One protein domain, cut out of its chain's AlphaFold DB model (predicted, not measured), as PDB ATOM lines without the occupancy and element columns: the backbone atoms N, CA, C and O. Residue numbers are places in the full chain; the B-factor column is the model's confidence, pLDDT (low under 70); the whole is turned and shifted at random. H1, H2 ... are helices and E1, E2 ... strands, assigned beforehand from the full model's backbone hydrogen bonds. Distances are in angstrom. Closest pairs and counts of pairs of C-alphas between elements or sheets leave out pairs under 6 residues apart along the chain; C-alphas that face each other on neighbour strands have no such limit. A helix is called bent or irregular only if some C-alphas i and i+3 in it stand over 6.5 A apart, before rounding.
ATOM      1  N   ASP A  17      52.373  -7.443 -16.403       93.06
ATOM      2  CA  ASP A  17      52.033  -7.114 -15.017       93.06
ATOM      3  C   ASP A  17      50.507  -6.998 -14.840       93.06
ATOM      4  O   ASP A  17      49.950  -7.628 -13.939       93.06
ATOM      5  N   LEU A  18      49.820  -6.282 -15.742       93.56
ATOM      6  CA  LEU A  18      48.354  -6.168 -15.749       93.56
ATOM      7  C   LEU A  18      47.663  -7.510 -16.008       93.56
ATOM      8  O   LEU A  18      46.620  -7.784 -15.426       93.56
ATOM      9  N   ASN A  19      48.226  -8.375 -16.850       93.31
ATOM     10  CA  ASN A  19      47.645  -9.689 -17.128       93.31
ATOM     11  C   ASN A  19      47.681 -10.627 -15.908       93.31
ATOM     12  O   ASN A  19      46.890 -11.559 -15.809       93.31
ATOM     13  N   ARG A  20      48.605 -10.399 -14.969       89.62
ATOM     14  CA  ARG A  20      48.759 -11.242 -13.775       89.62
ATOM     15  C   ARG A  20      47.893 -10.787 -12.610       89.62
ATOM     16  O   ARG A  20      47.409 -11.633 -11.861       89.62
ATOM     17  N   SER A  21      47.725  -9.480 -12.421       89.19
ATOM     18  CA  SER A  21      46.915  -8.940 -11.328       89.19
ATOM     19  C   SER A  21      46.494  -7.496 -11.573       89.19
ATOM     20  O   SER A  21      46.993  -6.820 -12.469       89.19
ATOM     21  N   THR A  22      45.617  -6.988 -10.703       91.44
ATOM     22  CA  THR A  22      45.457  -5.541 -10.535       91.44
ATOM     23  C   THR A  22      46.810  -4.907 -10.231       91.44
ATOM     24  O   THR A  22      47.587  -5.426  -9.423       91.44
ATOM     25  N   MET A  23      47.077  -3.796 -10.903       93.81
ATOM     26  CA  MET A  23      48.294  -3.025 -10.781       93.81
ATOM     27  C   MET A  23      48.010  -1.717 -10.057       93.81
ATOM     28  O   MET A  23      47.302  -0.851 -10.569       93.81
ATOM     29  N   THR A  24      48.607  -1.558  -8.880       94.38
ATOM     30  CA  THR A  24      48.551  -0.315  -8.110       94.38
ATOM     31  C   THR A  24      49.825   0.488  -8.345       94.38
ATOM     32  O   THR A  24      50.940  -0.043  -8.275       94.38
ATOM     33  N   VAL A  25      49.671   1.770  -8.652       95.38
ATOM     34  CA  VAL A  25      50.763   2.720  -8.836       95.38
ATOM     35  C   VAL A  25      50.686   3.776  -7.742       95.38
ATOM     36  O   VAL A  25      49.760   4.591  -7.706       95.38
ATOM     37  N   ASP A  26      51.672   3.751  -6.854       95.69
ATOM     38  CA  ASP A  26      51.724   4.640  -5.701       95.69
ATOM     39  C   ASP A  26      52.268   6.012  -6.092       95.69
ATOM     40  O   ASP A  26      53.258   6.127  -6.820       95.69
ATOM     41  N   TYR A  27      51.655   7.069  -5.568       96.62
ATOM     42  CA  TYR A  27      52.111   8.431  -5.814       96.62
ATOM     43  C   TYR A  27      51.966   9.328  -4.591       96.62
ATOM     44  O   TYR A  27      51.130   9.107  -3.712       96.62
ATOM     45  N   LYS A  28      52.775  10.388  -4.558       96.25
ATOM     46  CA  LYS A  28      52.611  11.506  -3.628       96.25
ATOM     47  C   LYS A  28      52.084  12.721  -4.394       96.25
ATOM     48  O   LYS A  28      52.690  13.101  -5.396       96.25
ATOM     49  N   PRO A  29      50.973  13.341  -3.969       95.00
ATOM     50  CA  PRO A  29      50.509  14.575  -4.580       95.00
ATOM     51  C   PRO A  29      51.481  15.714  -4.258       95.00
ATOM     52  O   PRO A  29      51.853  15.921  -3.100       95.00
ATOM     53  N   ARG A  30      51.847  16.488  -5.277       94.00
ATOM     54  CA  ARG A  30      52.614  17.725  -5.145       94.00
ATOM     55  C   ARG A  30      51.787  18.894  -5.650       94.00
ATOM     56  O   ARG A  30      51.490  19.012  -6.839       94.00
ATOM     57  N   PHE A  31      51.425  19.770  -4.724       90.19
ATOM     58  CA  PHE A  31      50.681  20.985  -5.018       90.19
ATOM     59  C   PHE A  31      51.651  22.086  -5.447       90.19
ATOM     60  O   PHE A  31      52.651  22.347  -4.778       90.19
ATOM     61  N   GLY A  32      51.367  22.695  -6.595       80.25
ATOM     62  CA  GLY A  32      52.039  23.905  -7.058       80.25
ATOM     63  C   GLY A  32      51.136  25.120  -6.862       80.25
ATOM     64  O   GLY A  32      50.375  25.206  -5.904       80.25
ATOM     65  N   THR A  33      51.174  26.041  -7.821       79.88
ATOM     66  CA  THR A  33      50.263  27.197  -7.873       79.88
ATOM     67  C   THR A  33      48.851  26.840  -8.355       79.88
ATOM     68  O   THR A  33      47.934  27.648  -8.231       79.88
ATOM     69  N   THR A  34      48.654  25.641  -8.911       78.88
ATOM     70  CA  THR A  34      47.367  25.145  -9.416       78.88
ATOM     71  C   THR A  34      46.644  24.282  -8.385       78.88
ATOM     72  O   THR A  34      47.277  23.543  -7.636       78.88
ATOM     73  N   GLN A  35      45.304  24.295  -8.401       82.56
ATOM     74  CA  GLN A  35      44.500  23.436  -7.515       82.56
ATOM     75  C   GLN A  35      44.553  21.943  -7.873       82.56
ATOM     76  O   GLN A  35      44.255  21.099  -7.034       82.56
ATOM     77  N   VAL A  36      44.937  21.605  -9.106       87.38
ATOM     78  CA  VAL A  36      45.184  20.214  -9.504       87.38
ATOM     79  C   VAL A  36      46.622  19.852  -9.124       87.38
ATOM     80  O   VAL A  36      47.537  20.518  -9.624       87.38
ATOM     81  N   PRO A  37      46.846  18.826  -8.283       93.31
ATOM     82  CA  PRO A  37      48.189  18.401  -7.924       93.31
ATOM     83  C   PRO A  37      48.865  17.629  -9.062       93.31
ATOM     84  O   PRO A  37      48.230  16.913  -9.850       93.31
ATOM     85  N   PHE A  38      50.188  17.755  -9.107       94.69
ATOM     86  CA  PHE A  38      51.048  16.829  -9.832       94.69
ATOM     87  C   PHE A  38      51.208  15.528  -9.038       94.69
ATOM     88  O   PHE A  38      51.063  15.516  -7.815       94.69
ATOM     89  N   MET A  39      51.492  14.433  -9.735       95.62
ATOM     90  CA  MET A  39      51.681  13.109  -9.151       95.62
ATOM     91  C   MET A  39      53.167  12.758  -9.187       95.62
ATOM     92  O   MET A  39      53.718  12.469 -10.252       95.62
ATOM     93  N   ASP A  40      53.813  12.785  -8.025       96.00
ATOM     94  CA  ASP A  40      55.204  12.373  -7.887       96.00
ATOM     95  C   ASP A  40      55.256  10.861  -7.637       96.00
ATOM     96  O   ASP A  40      54.847  10.358  -6.586       96.00
ATOM     97  N   PHE A  41      55.757  10.136  -8.634       95.94
ATOM     98  CA  PHE A  41      55.917   8.684  -8.617       95.94
ATOM     99  C   PHE A  41      57.335   8.277  -8.216       95.94
ATOM    100  O   PHE A  41      58.297   9.028  -8.407       95.94
ATOM    101  N   SER A  42      57.493   7.035  -7.750       95.44
ATOM    102  CA  SER A  42      58.819   6.415  -7.718       95.44
ATOM    103  C   SER A  42      59.392   6.314  -9.142       95.44
ATOM    104  O   SER A  42      58.653   6.277 -10.129       95.44
ATOM    105  N   LYS A  43      60.723   6.232  -9.282       93.88
ATOM    106  CA  LYS A  43      61.361   6.077 -10.605       93.88
ATOM    107  C   LYS A  43      60.849   4.835 -11.349       93.88
ATOM    108  O   LYS A  43      60.646   4.899 -12.557       93.88
ATOM    109  N   GLY A  44      60.651   3.727 -10.629       94.44
ATOM    110  CA  GLY A  44      60.151   2.477 -11.205       94.44
ATOM    111  C   GLY A  44      58.718   2.614 -11.709       94.44
ATOM    112  O   GLY A  44      58.429   2.236 -12.839       94.44
ATOM    113  N   ASP A  45      57.852   3.238 -10.916       95.06
ATOM    114  CA  ASP A  45      56.453   3.476 -11.278       95.06
ATOM    115  C   ASP A  45      56.299   4.443 -12.444       95.06
ATOM    116  O   ASP A  45      55.515   4.194 -13.357       95.06
ATOM    117  N   ARG A  46      57.093   5.518 -12.457       95.56
ATOM    118  CA  ARG A  46      57.110   6.452 -13.582       95.56
ATOM    119  C   ARG A  46      57.542   5.758 -14.869       95.56
ATOM    120  O   ARG A  46      56.892   5.923 -15.892       95.56
ATOM    121  N   ASN A  47      58.615   4.971 -14.812       95.69
ATOM    122  CA  ASN A  47      59.085   4.228 -15.976       95.69
ATOM    123  C   ASN A  47      58.036   3.222 -16.462       95.69
ATOM    124  O   ASN A  47      57.790   3.115 -17.658       95.69
ATOM    125  N   TRP A  48      57.389   2.518 -15.536       96.44
ATOM    126  CA  TRP A  48      56.322   1.583 -15.860       96.44
ATOM    127  C   TRP A  48      55.127   2.270 -16.535       96.44
ATOM    128  O   TRP A  48      54.620   1.768 -17.534       96.44
ATOM    129  N   LEU A  49      54.712   3.443 -16.043       97.06
ATOM    130  CA  LEU A  49      53.658   4.246 -16.671       97.06
ATOM    131  C   LEU A  49      54.050   4.731 -18.067       97.06
ATOM    132  O   LEU A  49      53.235   4.655 -18.984       97.06
ATOM    133  N   ASP A  50      55.286   5.202 -18.244       97.12
ATOM    134  CA  ASP A  50      55.785   5.647 -19.547       97.12
ATOM    135  C   ASP A  50      55.764   4.489 -20.569       97.12
ATOM    136  O   ASP A  50      55.359   4.676 -21.721       97.12
ATOM    137  N   LEU A  51      56.143   3.278 -20.139       96.94
ATOM    138  CA  LEU A  51      56.043   2.062 -20.949       96.94
ATOM    139  C   LEU A  51      54.583   1.710 -21.253       96.94
ATOM    140  O   LEU A  51      54.259   1.447 -22.408       96.94
ATOM    141  N   LEU A  52      53.689   1.770 -20.261       96.81
ATOM    142  CA  LEU A  52      52.268   1.475 -20.463       96.81
ATOM    143  C   LEU A  52      51.664   2.418 -21.504       96.81
ATOM    144  O   LEU A  52      50.974   1.977 -22.415       96.81
ATOM    145  N   ILE A  53      51.931   3.717 -21.385       96.75
ATOM    146  CA  ILE A  53      51.430   4.722 -22.326       96.75
ATOM    147  C   ILE A  53      51.978   4.458 -23.726       96.75
ATOM    148  O   ILE A  53      51.224   4.553 -24.689       96.75
ATOM    149  N   THR A  54      53.250   4.073 -23.840       95.94
ATOM    150  CA  THR A  54      53.848   3.685 -25.123       95.94
ATOM    151  C   THR A  54      53.120   2.485 -25.734       95.94
ATOM    152  O   THR A  54      52.682   2.568 -26.878       95.94
ATOM    153  N   GLU A  55      52.887   1.415 -24.973       94.31
ATOM    154  CA  GLU A  55      52.126   0.243 -25.439       94.31
ATOM    155  C   GLU A  55      50.710   0.627 -25.900       94.31
ATOM    156  O   GLU A  55      50.265   0.236 -26.983       94.31
ATOM    157  N   LEU A  56      50.021   1.471 -25.125       94.69
ATOM    158  CA  LEU A  56      48.669   1.933 -25.440       94.69
ATOM    159  C   LEU A  56      48.594   2.751 -26.735       94.69
ATOM    160  O   LEU A  56      47.536   2.755 -27.359       94.69
ATOM    161  N   THR A  57      49.672   3.413 -27.176       93.88
ATOM    162  CA  THR A  57      49.656   4.112 -28.480       93.88
ATOM    163  C   THR A  57      49.486   3.155 -29.661       93.88
ATOM    164  O   THR A  57      48.945   3.562 -30.683       93.88
ATOM    165  N   THR A  58      49.883   1.887 -29.506       90.50
ATOM    166  CA  THR A  58      49.895   0.879 -30.585       90.50
ATOM    167  C   THR A  58      48.729  -0.111 -30.516       90.50
ATOM    168  O   THR A  58      48.489  -0.881 -31.450       90.50
ATOM    169  N   ILE A  59      47.963  -0.104 -29.417       87.38
ATOM    170  CA  ILE A  59      46.929  -1.117 -29.151       87.38
ATOM    171  C   ILE A  59      45.804  -1.101 -30.196       87.38
ATOM    172  O   ILE A  59      45.308  -2.156 -30.595       87.38
ATOM    173  N   GLY A  60      45.446   0.089 -30.688       76.12
ATOM    174  CA  GLY A  60      44.409   0.286 -31.700       76.12
ATOM    175  C   GLY A  60      44.836  -0.083 -33.124       76.12
ATOM    176  O   GLY A  60      43.980  -0.195 -34.002       76.12
ATOM    177  N   ASP A  61      46.128  -0.304 -33.368       83.12
ATOM    178  CA  ASP A  61      46.634  -0.606 -34.711       83.12
ATOM    179  C   ASP A  61      46.571  -2.099 -35.033       83.12
ATOM    180  O   ASP A  61      46.477  -2.485 -36.199       83.12
ATOM    181  N   THR A  62      46.575  -2.947 -34.002       81.50
ATOM    182  CA  THR A  62      46.724  -4.400 -34.171       81.50
ATOM    183  C   THR A  62      45.382  -5.134 -34.229       81.50
ATOM    184  O   THR A  62      45.239  -6.101 -34.977       81.50
ATOM    185  N   PHE A  63      44.374  -4.687 -33.471       86.31
ATOM    186  CA  PHE A  63      43.089  -5.384 -33.355       86.31
ATOM    187  C   PHE A  63      41.901  -4.448 -33.577       86.31
ATOM    188  O   PHE A  63      41.839  -3.341 -33.045       86.31
ATOM    189  N   ARG A  64      40.903  -4.925 -34.333       89.38
ATOM    190  CA  ARG A  64      39.698  -4.146 -34.663       89.38
ATOM    191  C   ARG A  64      38.881  -3.761 -33.427       89.38
ATOM    192  O   ARG A  64      38.403  -2.632 -33.363       89.38
ATOM    193  N   ASP A  65      38.722  -4.677 -32.475       91.69
ATOM    194  CA  ASP A  65      37.905  -4.445 -31.276       91.69
ATOM    195  C   ASP A  65      38.533  -3.361 -30.390       91.69
ATOM    196  O   ASP A  65      37.860  -2.413 -29.984       91.69
ATOM    197  N   ASP A  66      39.855  -3.433 -30.199       93.31
ATOM    198  CA  ASP A  66      40.626  -2.412 -29.484       93.31
ATOM    199  C   ASP A  66      40.550  -1.062 -30.218       93.31
ATOM    200  O   ASP A  66      40.309  -0.025 -29.599       93.31
ATOM    201  N   LYS A  67      40.640  -1.060 -31.556       93.50
ATOM    202  CA  LYS A  67      40.492   0.152 -32.376       93.50
ATOM    203  C   LYS A  67      39.147   0.848 -32.177       93.50
ATOM    204  O   LYS A  67      39.102   2.072 -32.076       93.50
ATOM    205  N   ILE A  68      38.048   0.094 -32.125       94.06
ATOM    206  CA  ILE A  68      36.704   0.654 -31.907       94.06
ATOM    207  C   ILE A  68      36.638   1.361 -30.549       94.06
ATOM    208  O   ILE A  68      36.128   2.479 -30.468       94.06
ATOM    209  N   ILE A  69      37.201   0.748 -29.506       94.81
ATOM    210  CA  ILE A  69      37.276   1.344 -28.166       94.81
ATOM    211  C   ILE A  69      38.122   2.623 -28.195       94.81
ATOM    212  O   ILE A  69      37.682   3.657 -27.686       94.81
ATOM    213  N   MET A  70      39.291   2.590 -28.843       94.81
ATOM    214  CA  MET A  70      40.206   3.735 -28.947       94.81
ATOM    215  C   MET A  70      39.614   4.922 -29.725       94.81
ATOM    216  O   MET A  70      39.909   6.080 -29.414       94.81
ATOM    217  N   LEU A  71      38.735   4.661 -30.699       93.75
ATOM    218  CA  LEU A  71      37.977   5.685 -31.430       93.75
ATOM    219  C   LEU A  71      36.766   6.222 -30.647       93.75
ATOM    220  O   LEU A  71      36.193   7.246 -31.026       93.75
ATOM    221  N   GLY A  72      36.387   5.571 -29.545       92.06
ATOM    222  CA  GLY A  72      35.382   6.068 -28.614       92.06
ATOM    223  C   GLY A  72      35.808   7.375 -27.938       92.06
ATOM    224  O   GLY A  72      36.994   7.676 -27.789       92.06
ATOM    225  N   TYR A  73      34.826   8.171 -27.510       89.25
ATOM    226  CA  TYR A  73      35.090   9.457 -26.863       89.25
ATOM    227  C   TYR A  73      35.577   9.282 -25.423       89.25
ATOM    228  O   TYR A  73      34.910   8.659 -24.592       89.25
ATOM    229  N   ALA A  74      36.710   9.909 -25.116       83.44
ATOM    230  CA  ALA A  74      37.239   9.973 -23.769       83.44
ATOM    231  C   ALA A  74      36.426  10.954 -22.917       83.44
ATOM    232  O   ALA A  74      36.013  12.025 -23.362       83.44
ATOM    233  N   SER A  75      36.253  10.620 -21.637       74.94
ATOM    234  CA  SER A  75      35.744  11.577 -20.644       74.94
ATOM    235  C   SER A  75      36.763  12.669 -20.293       74.94
ATOM    236  O   SER A  75      36.405  13.661 -19.661       74.94
ATOM    237  N   ALA A  76      38.028  12.481 -20.678       74.50
ATOM    238  CA  ALA A  76      39.073  13.483 -20.549       74.50
ATOM    239  C   ALA A  76      38.815  14.621 -21.542       74.50
ATOM    240  O   ALA A  76      38.611  14.360 -22.724       74.50
ATOM    241  N   LYS A  77      38.875  15.877 -21.094       70.06
ATOM    242  CA  LYS A  77      38.797  17.035 -21.995       70.06
ATOM    243  C   LYS A  77      40.208  17.525 -22.348       70.06
ATOM    244  O   LYS A  77      41.035  17.638 -21.444       70.06
ATOM    245  N   PRO A  78      40.489  17.872 -23.615       68.94
ATOM    246  CA  PRO A  78      41.677  18.629 -23.963       68.94
ATOM    247  C   PRO A  78      41.574  20.036 -23.357       68.94
ATOM    248  O   PRO A  78      40.474  20.562 -23.165       68.94
ATOM    249  N   GLY A  79      42.714  20.686 -23.108       62.94
ATOM    250  CA  GLY A  79      42.772  22.005 -22.453       62.94
ATOM    251  C   GLY A  79      41.974  23.128 -23.142       62.94
ATOM    252  O   GLY A  79      41.749  24.165 -22.533       62.94
ATOM    253  N   ARG A  80      41.511  22.925 -24.385       65.06
ATOM    254  CA  ARG A  80      40.684  23.873 -25.159       65.06
ATOM    255  C   ARG A  80      39.188  23.511 -25.236       65.06
ATOM    256  O   ARG A  80      38.468  24.093 -26.035       65.06
ATOM    257  N   GLY A  81      38.705  22.562 -24.429       60.56
ATOM    258  CA  GLY A  81      37.262  22.325 -24.239       60.56
ATOM    259  C   GLY A  81      36.547  21.468 -25.296       60.56
ATOM    260  O   GLY A  81      35.325  21.355 -25.246       60.56
ATOM    261  N   GLY A  82      37.275  20.838 -26.221       73.00
ATOM    262  CA  GLY A  82      36.711  19.927 -27.229       73.00
ATOM    263  C   GLY A  82      36.373  18.525 -26.701       73.00
ATOM    264  O   GLY A  82      36.700  18.167 -25.572       73.00
ATOM    265  N   LYS A  83      35.735  17.698 -27.534       83.12
ATOM    266  CA  LYS A  83      35.733  16.240 -27.331       83.12
ATOM    267  C   LYS A  83      37.051  15.685 -27.869       83.12
ATOM    268  O   LYS A  83      37.520  16.165 -28.896       83.12
ATOM    269  N   GLN A  84      37.621  14.688 -27.203       90.94
ATOM    270  CA  GLN A  84      38.749  13.922 -27.738       90.94
ATOM    271  C   GLN A  84      38.444  12.427 -27.660       90.94
ATOM    272  O   GLN A  84      37.666  11.998 -26.801       90.94
ATOM    273  N   THR A  85      39.020  11.639 -28.559       93.88
ATOM    274  CA  THR A  85      38.957  10.175 -28.493       93.88
ATOM    275  C   THR A  85      39.947   9.632 -27.462       93.88
ATOM    276  O   THR A  85      40.833  10.353 -26.991       93.88
ATOM    277  N   TRP A  86      39.816   8.359 -27.094       95.19
ATOM    278  CA  TRP A  86      40.813   7.690 -26.256       95.19
ATOM    279  C   TRP A  86      42.186   7.620 -26.928       95.19
ATOM    280  O   TRP A  86      43.186   7.853 -26.254       95.19
ATOM    281  N   GLN A  87      42.228   7.421 -28.248       94.56
ATOM    282  CA  GLN A  87      43.456   7.514 -29.042       94.56
ATOM    283  C   GLN A  87      44.139   8.877 -28.868       94.56
ATOM    284  O   GLN A  87      45.290   8.936 -28.447       94.56
ATOM    285  N   GLN A  88      43.409   9.975 -29.089       93.69
ATOM    286  CA  GLN A  88      43.949  11.332 -28.940       93.69
ATOM    287  C   GLN A  88      44.414  11.623 -27.508       93.69
ATOM    288  O   GLN A  88      45.421  12.296 -27.297       93.69
ATOM    289  N   TYR A  89      43.688  11.107 -26.512       94.62
ATOM    290  CA  TYR A  89      44.085  11.215 -25.113       94.62
ATOM    291  C   TYR A  89      45.423  10.504 -24.839       94.62
ATOM    292  O   TYR A  89      46.302  11.098 -24.212       94.62
ATOM    293  N   VAL A  90      45.601   9.268 -25.321       95.38
ATOM    294  CA  VAL A  90      46.847   8.502 -25.143       95.38
ATOM    295  C   VAL A  90      48.006   9.139 -25.907       95.38
ATOM    296  O   VAL A  90      49.083   9.293 -25.340       95.38
ATOM    297  N   GLU A  91      47.789   9.582 -27.144       94.62
ATOM    298  CA  GLU A  91      48.797  10.304 -27.932       94.62
ATOM    299  C   GLU A  91      49.238  11.598 -27.234       94.62
ATOM    300  O   GLU A  91      50.431  11.895 -27.161       94.62
ATOM    301  N   GLY A  92      48.291  12.340 -26.651       93.94
ATOM    302  CA  GLY A  92      48.583  13.527 -25.853       93.94
ATOM    303  C   GLY A  92      49.414  13.212 -24.606       93.94
ATOM    304  O   GLY A  92      50.377  13.923 -24.310       93.94
ATOM    305  N   LEU A  93      49.092  12.124 -23.893       95.19
ATOM    306  CA  LEU A  93      49.915  11.645 -22.778       95.19
ATOM    307  C   LEU A  93      51.315  11.239 -23.241       95.19
ATOM    308  O   LEU A  93      52.297  11.613 -22.607       95.19
ATOM    309  N   TYR A  94      51.426  10.508 -24.345       96.56
ATOM    310  CA  TYR A  94      52.709  10.076 -24.880       96.56
ATOM    311  C   TYR A  94      53.599  11.276 -25.236       96.56
ATOM    312  O   TYR A  94      54.739  11.368 -24.769       96.56
ATOM    313  N   ALA A  95      53.058  12.245 -25.979       96.06
ATOM    314  CA  ALA A  95      53.781  13.451 -26.370       96.06
ATOM    315  C   ALA A  95      54.263  14.259 -25.152       96.06
ATOM    316  O   ALA A  95      55.428  14.655 -25.075       96.06
ATOM    317  N   ASP A  96      53.398  14.484 -24.161       95.06
ATOM    318  CA  ASP A  96      53.760  15.286 -22.993       95.06
ATOM    319  C   ASP A  96      54.701  14.553 -22.030       95.06
ATOM    320  O   ASP A  96      55.629  15.154 -21.485       95.06
ATOM    321  N   LYS A  97      54.431  13.279 -21.751       94.44
ATOM    322  CA  LYS A  97      54.990  12.592 -20.580       94.44
ATOM    323  C   LYS A  97      56.148  11.683 -20.944       94.44
ATOM    324  O   LYS A  97      57.150  11.666 -20.232       94.44
ATOM    325  N   VAL A  98      56.052  11.012 -22.088       95.31
ATOM    326  CA  VAL A  98      57.100  10.112 -22.572       95.31
ATOM    327  C   VAL A  98      58.125  10.887 -23.395       95.31
ATOM    328  O   VAL A  98      59.317  10.825 -23.096       95.31
ATOM    329  N   GLN A  99      57.682  11.671 -24.384       95.50
ATOM    330  CA  GLN A  99      58.603  12.414 -25.252       95.50
ATOM    331  C   GLN A  99      59.164  13.666 -24.567       95.50
ATOM    332  O   GLN A  99      60.377  13.848 -24.513       95.50
ATOM    333  N   GLN A 100      58.296  14.517 -24.010       95.56
ATOM    334  CA  GLN A 100      58.711  15.786 -23.391       95.56
ATOM    335  C   GLN A 100      59.051  15.664 -21.899       95.56
ATOM    336  O   GLN A 100      59.447  16.652 -21.282       95.56
ATOM    337  N   ARG A 101      58.900  14.470 -21.307       94.38
ATOM    338  CA  ARG A 101      59.223  14.178 -19.898       94.38
ATOM    339  C   ARG A 101      58.551  15.116 -18.886       94.38
ATOM    340  O   ARG A 101      59.040  15.266 -17.767       94.38
ATOM    341  N   LYS A 102      57.400  15.704 -19.227       94.62
ATOM    342  CA  LYS A 102      56.624  16.537 -18.297       94.62
ATOM    343  C   LYS A 102      56.038  15.698 -17.171       94.62
ATOM    344  O   LYS A 102      55.781  14.506 -17.330       94.62
ATOM    345  N   ASP A 103      55.760  16.346 -16.049       93.31
ATOM    346  CA  ASP A 103      55.125  15.701 -14.905       93.31
ATOM    347  C   ASP A 103      53.669  15.336 -15.172       93.31
ATOM    348  O   ASP A 103      52.946  16.026 -15.897       93.31
ATOM    349  N   TYR A 104      53.231  14.245 -14.559       94.69
ATOM    350  CA  TYR A 104      51.841  13.819 -14.566       94.69
ATOM    351  C   TYR A 104      51.019  14.643 -13.576       94.69
ATOM    352  O   TYR A 104      51.499  14.990 -12.502       94.69
ATOM    353  N   SER A 105      49.763  14.920 -13.919       93.56
ATOM    354  CA  SER A 105      48.790  15.513 -12.996       93.56
ATOM    355  C   SER A 105      47.591  14.592 -12.808       93.56
ATOM    356  O   SER A 105      47.234  13.841 -13.722       93.56
ATOM    357  N   GLU A 106      46.935  14.684 -11.649       92.75
ATOM    358  CA  GLU A 106      45.756  13.862 -11.345       92.75
ATOM    359  C   GLU A 106      44.628  14.076 -12.362       92.75
ATOM    360  O   GLU A 106      43.971  13.126 -12.781       92.75
ATOM    361  N   ALA A 107      44.430  15.315 -12.831       90.44
ATOM    362  CA  ALA A 107      43.401  15.616 -13.825       90.44
ATOM    363  C   ALA A 107      43.611  14.872 -15.150       90.44
ATOM    364  O   ALA A 107      42.631  14.578 -15.832       90.44
ATOM    365  N   GLN A 108      44.864  14.575 -15.501       91.00
ATOM    366  CA  GLN A 108      45.194  13.790 -16.683       91.00
ATOM    367  C   GLN A 108      45.026  12.298 -16.382       91.00
ATOM    368  O   GLN A 108      44.211  11.648 -17.030       91.00
ATOM    369  N   LEU A 109      45.727  11.768 -15.373       93.56
ATOM    370  CA  LEU A 109      45.808  10.320 -15.142       93.56
ATOM    371  C   LEU A 109      44.537   9.670 -14.591       93.56
ATOM    372  O   LEU A 109      44.347   8.479 -14.829       93.56
ATOM    373  N   LYS A 110      43.617  10.416 -13.964       92.56
ATOM    374  CA  LYS A 110      42.332   9.869 -13.475       92.56
ATOM    375  C   LYS A 110      41.483   9.180 -14.544       92.56
ATOM    376  O   LYS A 110      40.547   8.453 -14.232       92.56
ATOM    377  N   HIS A 111      41.758   9.437 -15.820       93.50
ATOM    378  CA  HIS A 111      41.031   8.831 -16.928       93.50
ATOM    379  C   HIS A 111      41.663   7.524 -17.425       93.50
ATOM    380  O   HIS A 111      40.991   6.767 -18.124       93.50
ATOM    381  N   LEU A 112      42.919   7.243 -17.065       95.19
ATOM    382  CA  LEU A 112      43.640   6.059 -17.523       95.19
ATOM    383  C   LEU A 112      43.053   4.737 -16.986       95.19
ATOM    384  O   LEU A 112      42.887   3.836 -17.804       95.19
ATOM    385  N   PRO A 113      42.642   4.603 -15.704       95.94
ATOM    386  CA  PRO A 113      42.003   3.379 -15.201       95.94
ATOM    387  C   PRO A 113      40.760   3.001 -16.004       95.94
ATOM    388  O   PRO A 113      40.613   1.868 -16.451       95.94
ATOM    389  N   LYS A 114      39.920   3.997 -16.302       95.06
ATOM    390  CA  LYS A 114      38.722   3.812 -17.122       95.06
ATOM    391  C   LYS A 114      39.049   3.328 -18.537       95.06
ATOM    392  O   LYS A 114      38.302   2.523 -19.083       95.06
ATOM    393  N   LEU A 115      40.128   3.821 -19.147       95.25
ATOM    394  CA  LEU A 115      40.562   3.331 -20.456       95.25
ATOM    395  C   LEU A 115      40.996   1.862 -20.383       95.25
ATOM    396  O   LEU A 115      40.576   1.075 -21.227       95.25
ATOM    397  N   ILE A 116      41.782   1.486 -19.368       95.88
ATOM    398  CA  ILE A 116      42.173   0.087 -19.147       95.88
ATOM    399  C   ILE A 116      40.928  -0.794 -18.988       95.88
ATOM    400  O   ILE A 116      40.819  -1.814 -19.664       95.88
ATOM    401  N   ASP A 117      39.941  -0.362 -18.198       95.00
ATOM    402  CA  ASP A 117      38.680  -1.091 -18.023       95.00
ATOM    403  C   ASP A 117      37.874  -1.266 -19.310       95.00
ATOM    404  O   ASP A 117      37.273  -2.318 -19.532       95.00
ATOM    405  N   LEU A 118      37.871  -0.261 -20.187       94.50
ATOM    406  CA  LEU A 118      37.232  -0.377 -21.494       94.50
ATOM    407  C   LEU A 118      37.989  -1.354 -22.396       94.50
ATOM    408  O   LEU A 118      37.371  -2.233 -22.989       94.50
ATOM    409  N   LEU A 119      39.317  -1.249 -22.472       94.81
ATOM    410  CA  LEU A 119      40.144  -2.101 -23.333       94.81
ATOM    411  C   LEU A 119      40.157  -3.574 -22.904       94.81
ATOM    412  O   LEU A 119      40.414  -4.447 -23.730       94.81
ATOM    413  N   ARG A 120      39.805  -3.885 -21.653       94.06
ATOM    414  CA  ARG A 120      39.562  -5.269 -21.206       94.06
ATOM    415  C   ARG A 120      38.396  -5.946 -21.928       94.06
ATOM    416  O   ARG A 120      38.340  -7.173 -21.971       94.06
ATOM    417  N   GLN A 121      37.482  -5.166 -22.505       92.19
ATOM    418  CA  GLN A 121      36.400  -5.663 -23.365       92.19
ATOM    419  C   GLN A 121      36.879  -5.935 -24.798       92.19
ATOM    420  O   GLN A 121      36.172  -6.581 -25.568       92.19
ATOM    421  N   GLY A 122      38.060  -5.427 -25.159       91.44
ATOM    422  CA  GLY A 122      38.716  -5.676 -26.433       91.44
ATOM    423  C   GLY A 122      39.535  -6.966 -26.422       91.44
ATOM    424  O   GLY A 122      39.226  -7.923 -25.706       91.44
ATOM    425  N   LYS A 123      40.588  -7.016 -27.242       92.00
ATOM    426  CA  LYS A 123      41.406  -8.224 -27.423       92.00
ATOM    427  C   LYS A 123      42.680  -8.178 -26.603       92.00
ATOM    428  O   LYS A 123      42.966  -9.133 -25.884       92.00
ATOM    429  N   ARG A 124      43.447  -7.094 -26.705       90.31
ATOM    430  CA  ARG A 124      44.813  -7.046 -26.170       90.31
ATOM    431  C   ARG A 124      44.880  -7.050 -24.644       90.31
ATOM    432  O   ARG A 124      45.803  -7.643 -24.096       90.31
ATOM    433  N   LEU A 125      43.917  -6.417 -23.977       93.12
ATOM    434  CA  LEU A 125      43.821  -6.359 -22.511       93.12
ATOM    435  C   LEU A 125      42.756  -7.321 -21.956       93.12
ATOM    436  O   LEU A 125      42.397  -7.246 -20.781       93.12
ATOM    437  N   SER A 126      42.237  -8.234 -22.783       92.88
ATOM    438  CA  SER A 126      41.250  -9.216 -22.335       92.88
ATOM    439  C   SER A 126      41.824 -10.088 -21.218       92.88
ATOM    440  O   SER A 126      42.934 -10.602 -21.331       92.88
ATOM    441  N   GLY A 127      41.081 -10.231 -20.118       89.31
ATOM    442  CA  GLY A 127      41.518 -10.998 -18.946       89.31
ATOM    443  C   GLY A 127      42.531 -10.290 -18.038       89.31
ATOM    444  O   GLY A 127      42.831 -10.815 -16.970       89.31
ATOM    445  N   CYS A 128      43.003  -9.090 -18.395       93.88
ATOM    446  CA  CYS A 128      43.871  -8.305 -17.520       93.88
ATOM    447  C   CYS A 128      43.123  -7.784 -16.279       93.88
ATOM    448  O   CYS A 128      41.893  -7.645 -16.271       93.88
ATOM    449  N   GLY A 129      43.885  -7.490 -15.227       93.25
ATOM    450  CA  GLY A 129      43.442  -6.809 -14.018       93.25
ATOM    451  C   GLY A 129      43.224  -5.307 -14.215       93.25
ATOM    452  O   GLY A 129      43.311  -4.778 -15.326       93.25
ATOM    453  N   ASN A 130      42.926  -4.618 -13.114       93.88
ATOM    454  CA  ASN A 130      42.669  -3.176 -13.119       93.88
ATOM    455  C   ASN A 130      43.975  -2.378 -12.994       93.88
ATOM    456  O   ASN A 130      44.991  -2.896 -12.532       93.88
ATOM    457  N   LEU A 131      43.922  -1.091 -13.334       96.19
ATOM    458  CA  LEU A 131      44.940  -0.111 -12.961       96.19
ATOM    459  C   LEU A 131      44.379   0.797 -11.868       96.19
ATOM    460  O   LEU A 131      43.297   1.351 -12.030       96.19
ATOM    461  N   GLU A 132      45.133   1.004 -10.798       95.94
ATOM    462  CA  GLU A 132      44.748   1.865  -9.681       95.94
ATOM    463  C   GLU A 132      45.875   2.840  -9.344       95.94
ATOM    464  O   GLU A 132      47.049   2.471  -9.342       95.94
ATOM    465  N   PHE A 133      45.524   4.085  -9.023       96.69
ATOM    466  CA  PHE A 133      46.476   5.079  -8.528       96.69
ATOM    467  C   PHE A 133      46.241   5.311  -7.045       96.69
ATOM    468  O   PHE A 133      45.179   5.805  -6.670       96.69
ATOM    469  N   TYR A 134      47.224   4.985  -6.211       96.62
ATOM    470  CA  TYR A 134      47.094   5.081  -4.762       96.62
ATOM    471  C   TYR A 134      47.840   6.299  -4.216       96.62
ATOM    472  O   TYR A 134      49.057   6.438  -4.362       96.62
ATOM    473  N   ASN A 135      47.092   7.203  -3.587       95.69
ATOM    474  CA  ASN A 135      47.620   8.420  -2.995       95.69
ATOM    475  C   ASN A 135      48.213   8.116  -1.617       95.69
ATOM    476  O   ASN A 135      47.480   7.911  -0.649       95.69
ATOM    477  N   LEU A 136      49.539   8.162  -1.507       93.94
ATOM    478  CA  LEU A 136      50.261   7.860  -0.267       93.94
ATOM    479  C   LEU A 136      50.037   8.887   0.853       93.94
ATOM    480  O   LEU A 136      50.355   8.605   2.004       93.94
ATOM    481  N   THR A 137      49.522  10.078   0.539       92.81
ATOM    482  CA  THR A 137      49.251  11.125   1.536       92.81
ATOM    483  C   THR A 137      47.847  11.003   2.118       92.81
ATOM    484  O   THR A 137      47.658  11.220   3.311       92.81
ATOM    485  N   THR A 138      46.849  10.678   1.292       92.12
ATOM    486  CA  THR A 138      45.446  10.563   1.737       92.12
ATOM    487  C   THR A 138      44.993   9.126   1.976       92.12
ATOM    488  O   THR A 138      43.891   8.921   2.486       92.12
ATOM    489  N   SER A 139      45.824   8.144   1.619       91.44
ATOM    490  CA  SER A 139      45.532   6.710   1.679       91.44
ATOM    491  C   SER A 139      44.279   6.313   0.891       91.44
ATOM    492  O   SER A 139      43.523   5.435   1.310       91.44
ATOM    493  N   LYS A 140      44.040   6.981  -0.245       90.06
ATOM    494  CA  LYS A 140      42.879   6.771  -1.121       90.06
ATOM    495  C   LYS A 140      43.309   6.433  -2.543       90.06
ATOM    496  O   LYS A 140      44.307   6.960  -3.029       90.06
ATOM    497  N   THR A 141      42.512   5.604  -3.208       90.88
ATOM    498  CA  THR A 141      42.617   5.370  -4.652       90.88
ATOM    499  C   THR A 141      41.871   6.468  -5.410       90.88
ATOM    500  O   THR A 141      40.803   6.900  -4.965       90.88
ATOM    501  N   LEU A 142      42.470   6.940  -6.504       84.44
ATOM    502  CA  LEU A 142      41.927   7.960  -7.408       84.44
ATOM    503  C   LEU A 142      40.722   7.457  -8.216       84.44
ATOM    504  O   LEU A 142      40.790   6.307  -8.706       84.44
TER     505      LEU A 142
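This is residues 17 to 142 of the 142 residues of an uncharacterized protein of Brucella rhizosphaerae (UniProt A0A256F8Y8). A small, strongly twisted sheet of three strands, E2 E1 E3, makes one side of the domain, and a cluster of helices makes the other. The long H2 runs away from the sheet to a corner with H3; H4 folds back across H2, and H6 fills the space between H3 and edge strand E3. The printed part has 126 residues with six named helices and three named strands, in the order H1 E1 E2 H2 H3 H4 H5 H6 E3; the sheet is mixed, and so is the class, helices and strands. It is compact, with a radius of gyration of the C-alphas of 14.2 A and spans of 42 by 36 by 24 A.

Start at H1, residues 17 to 20, which is not on the sheet. Next comes E1, residues 23 to 30, in a hairpin with E2, residues 38 to 41; they are antiparallel at 128 degrees, and N 30 and O 38 are 2.8 A apart, within hydrogen-bond range. E1 is parallel to E3, residues 131 to 135, at 34 degrees, with N 25 and O 132 at 2.8 A. The pairing is staggered: E1 pairs with E3 over its residues 23 to 27 and with E2 over its residues 27 to 30. H2, residues 43 to 62, only grazes the sheet with residues 44 to 49; it is irregular, with C-alphas 57 and 60 at 7.2 A. H2 and H3, residues 64 to 71, touch only at the corner, closest at the C-alphas of Gly 60 and Lys 67, 4.0 A. H4, residues 86 to 99, touches H2 at a steep tilt of 41 degrees, opposite ways, closest at the C-alphas of Asp 50 and Val 98, 5.6 A. H5, residues 106 to 109, and H6, residues 112 to 119, only graze the sheet; the C-alphas of Pro 113 and Leu 131, the closest of H6 and E3, are 5.1 A apart. H6 and H3 only just touch, with 3 pairs of C-alphas within 8 A, closest at Asp 66 and Leu 119, 6.2 A. Every O i to N i+4 pair is within hydrogen-bond range in H3 and H6, against 12 of 16 in H2 and 9 of 10 in H4; H1 and H5 are too short for one, and each has its 1 O i to N i+3 pair within range.

Find C-alpha 17 at (52.033, -7.114, -15.017), where H1 begins. E1 is 21.9 A long. Find C-alpha 43 at (61.361, 6.077, -10.605); from there H2 runs 29.7 A. H4 covers 18.4 A, and E3, 13.4 A long, ends at C-alpha 135, (47.620, 8.420, -2.995).

The C-alphas farthest apart are Thr 33 and Arg 64, 42.6 A. The printed part has no cut, and its long links are H3 to H4 and H6 to E3. Mean pLDDT of the printed part is 91.2; look for values under 70 at residues 78 to 81.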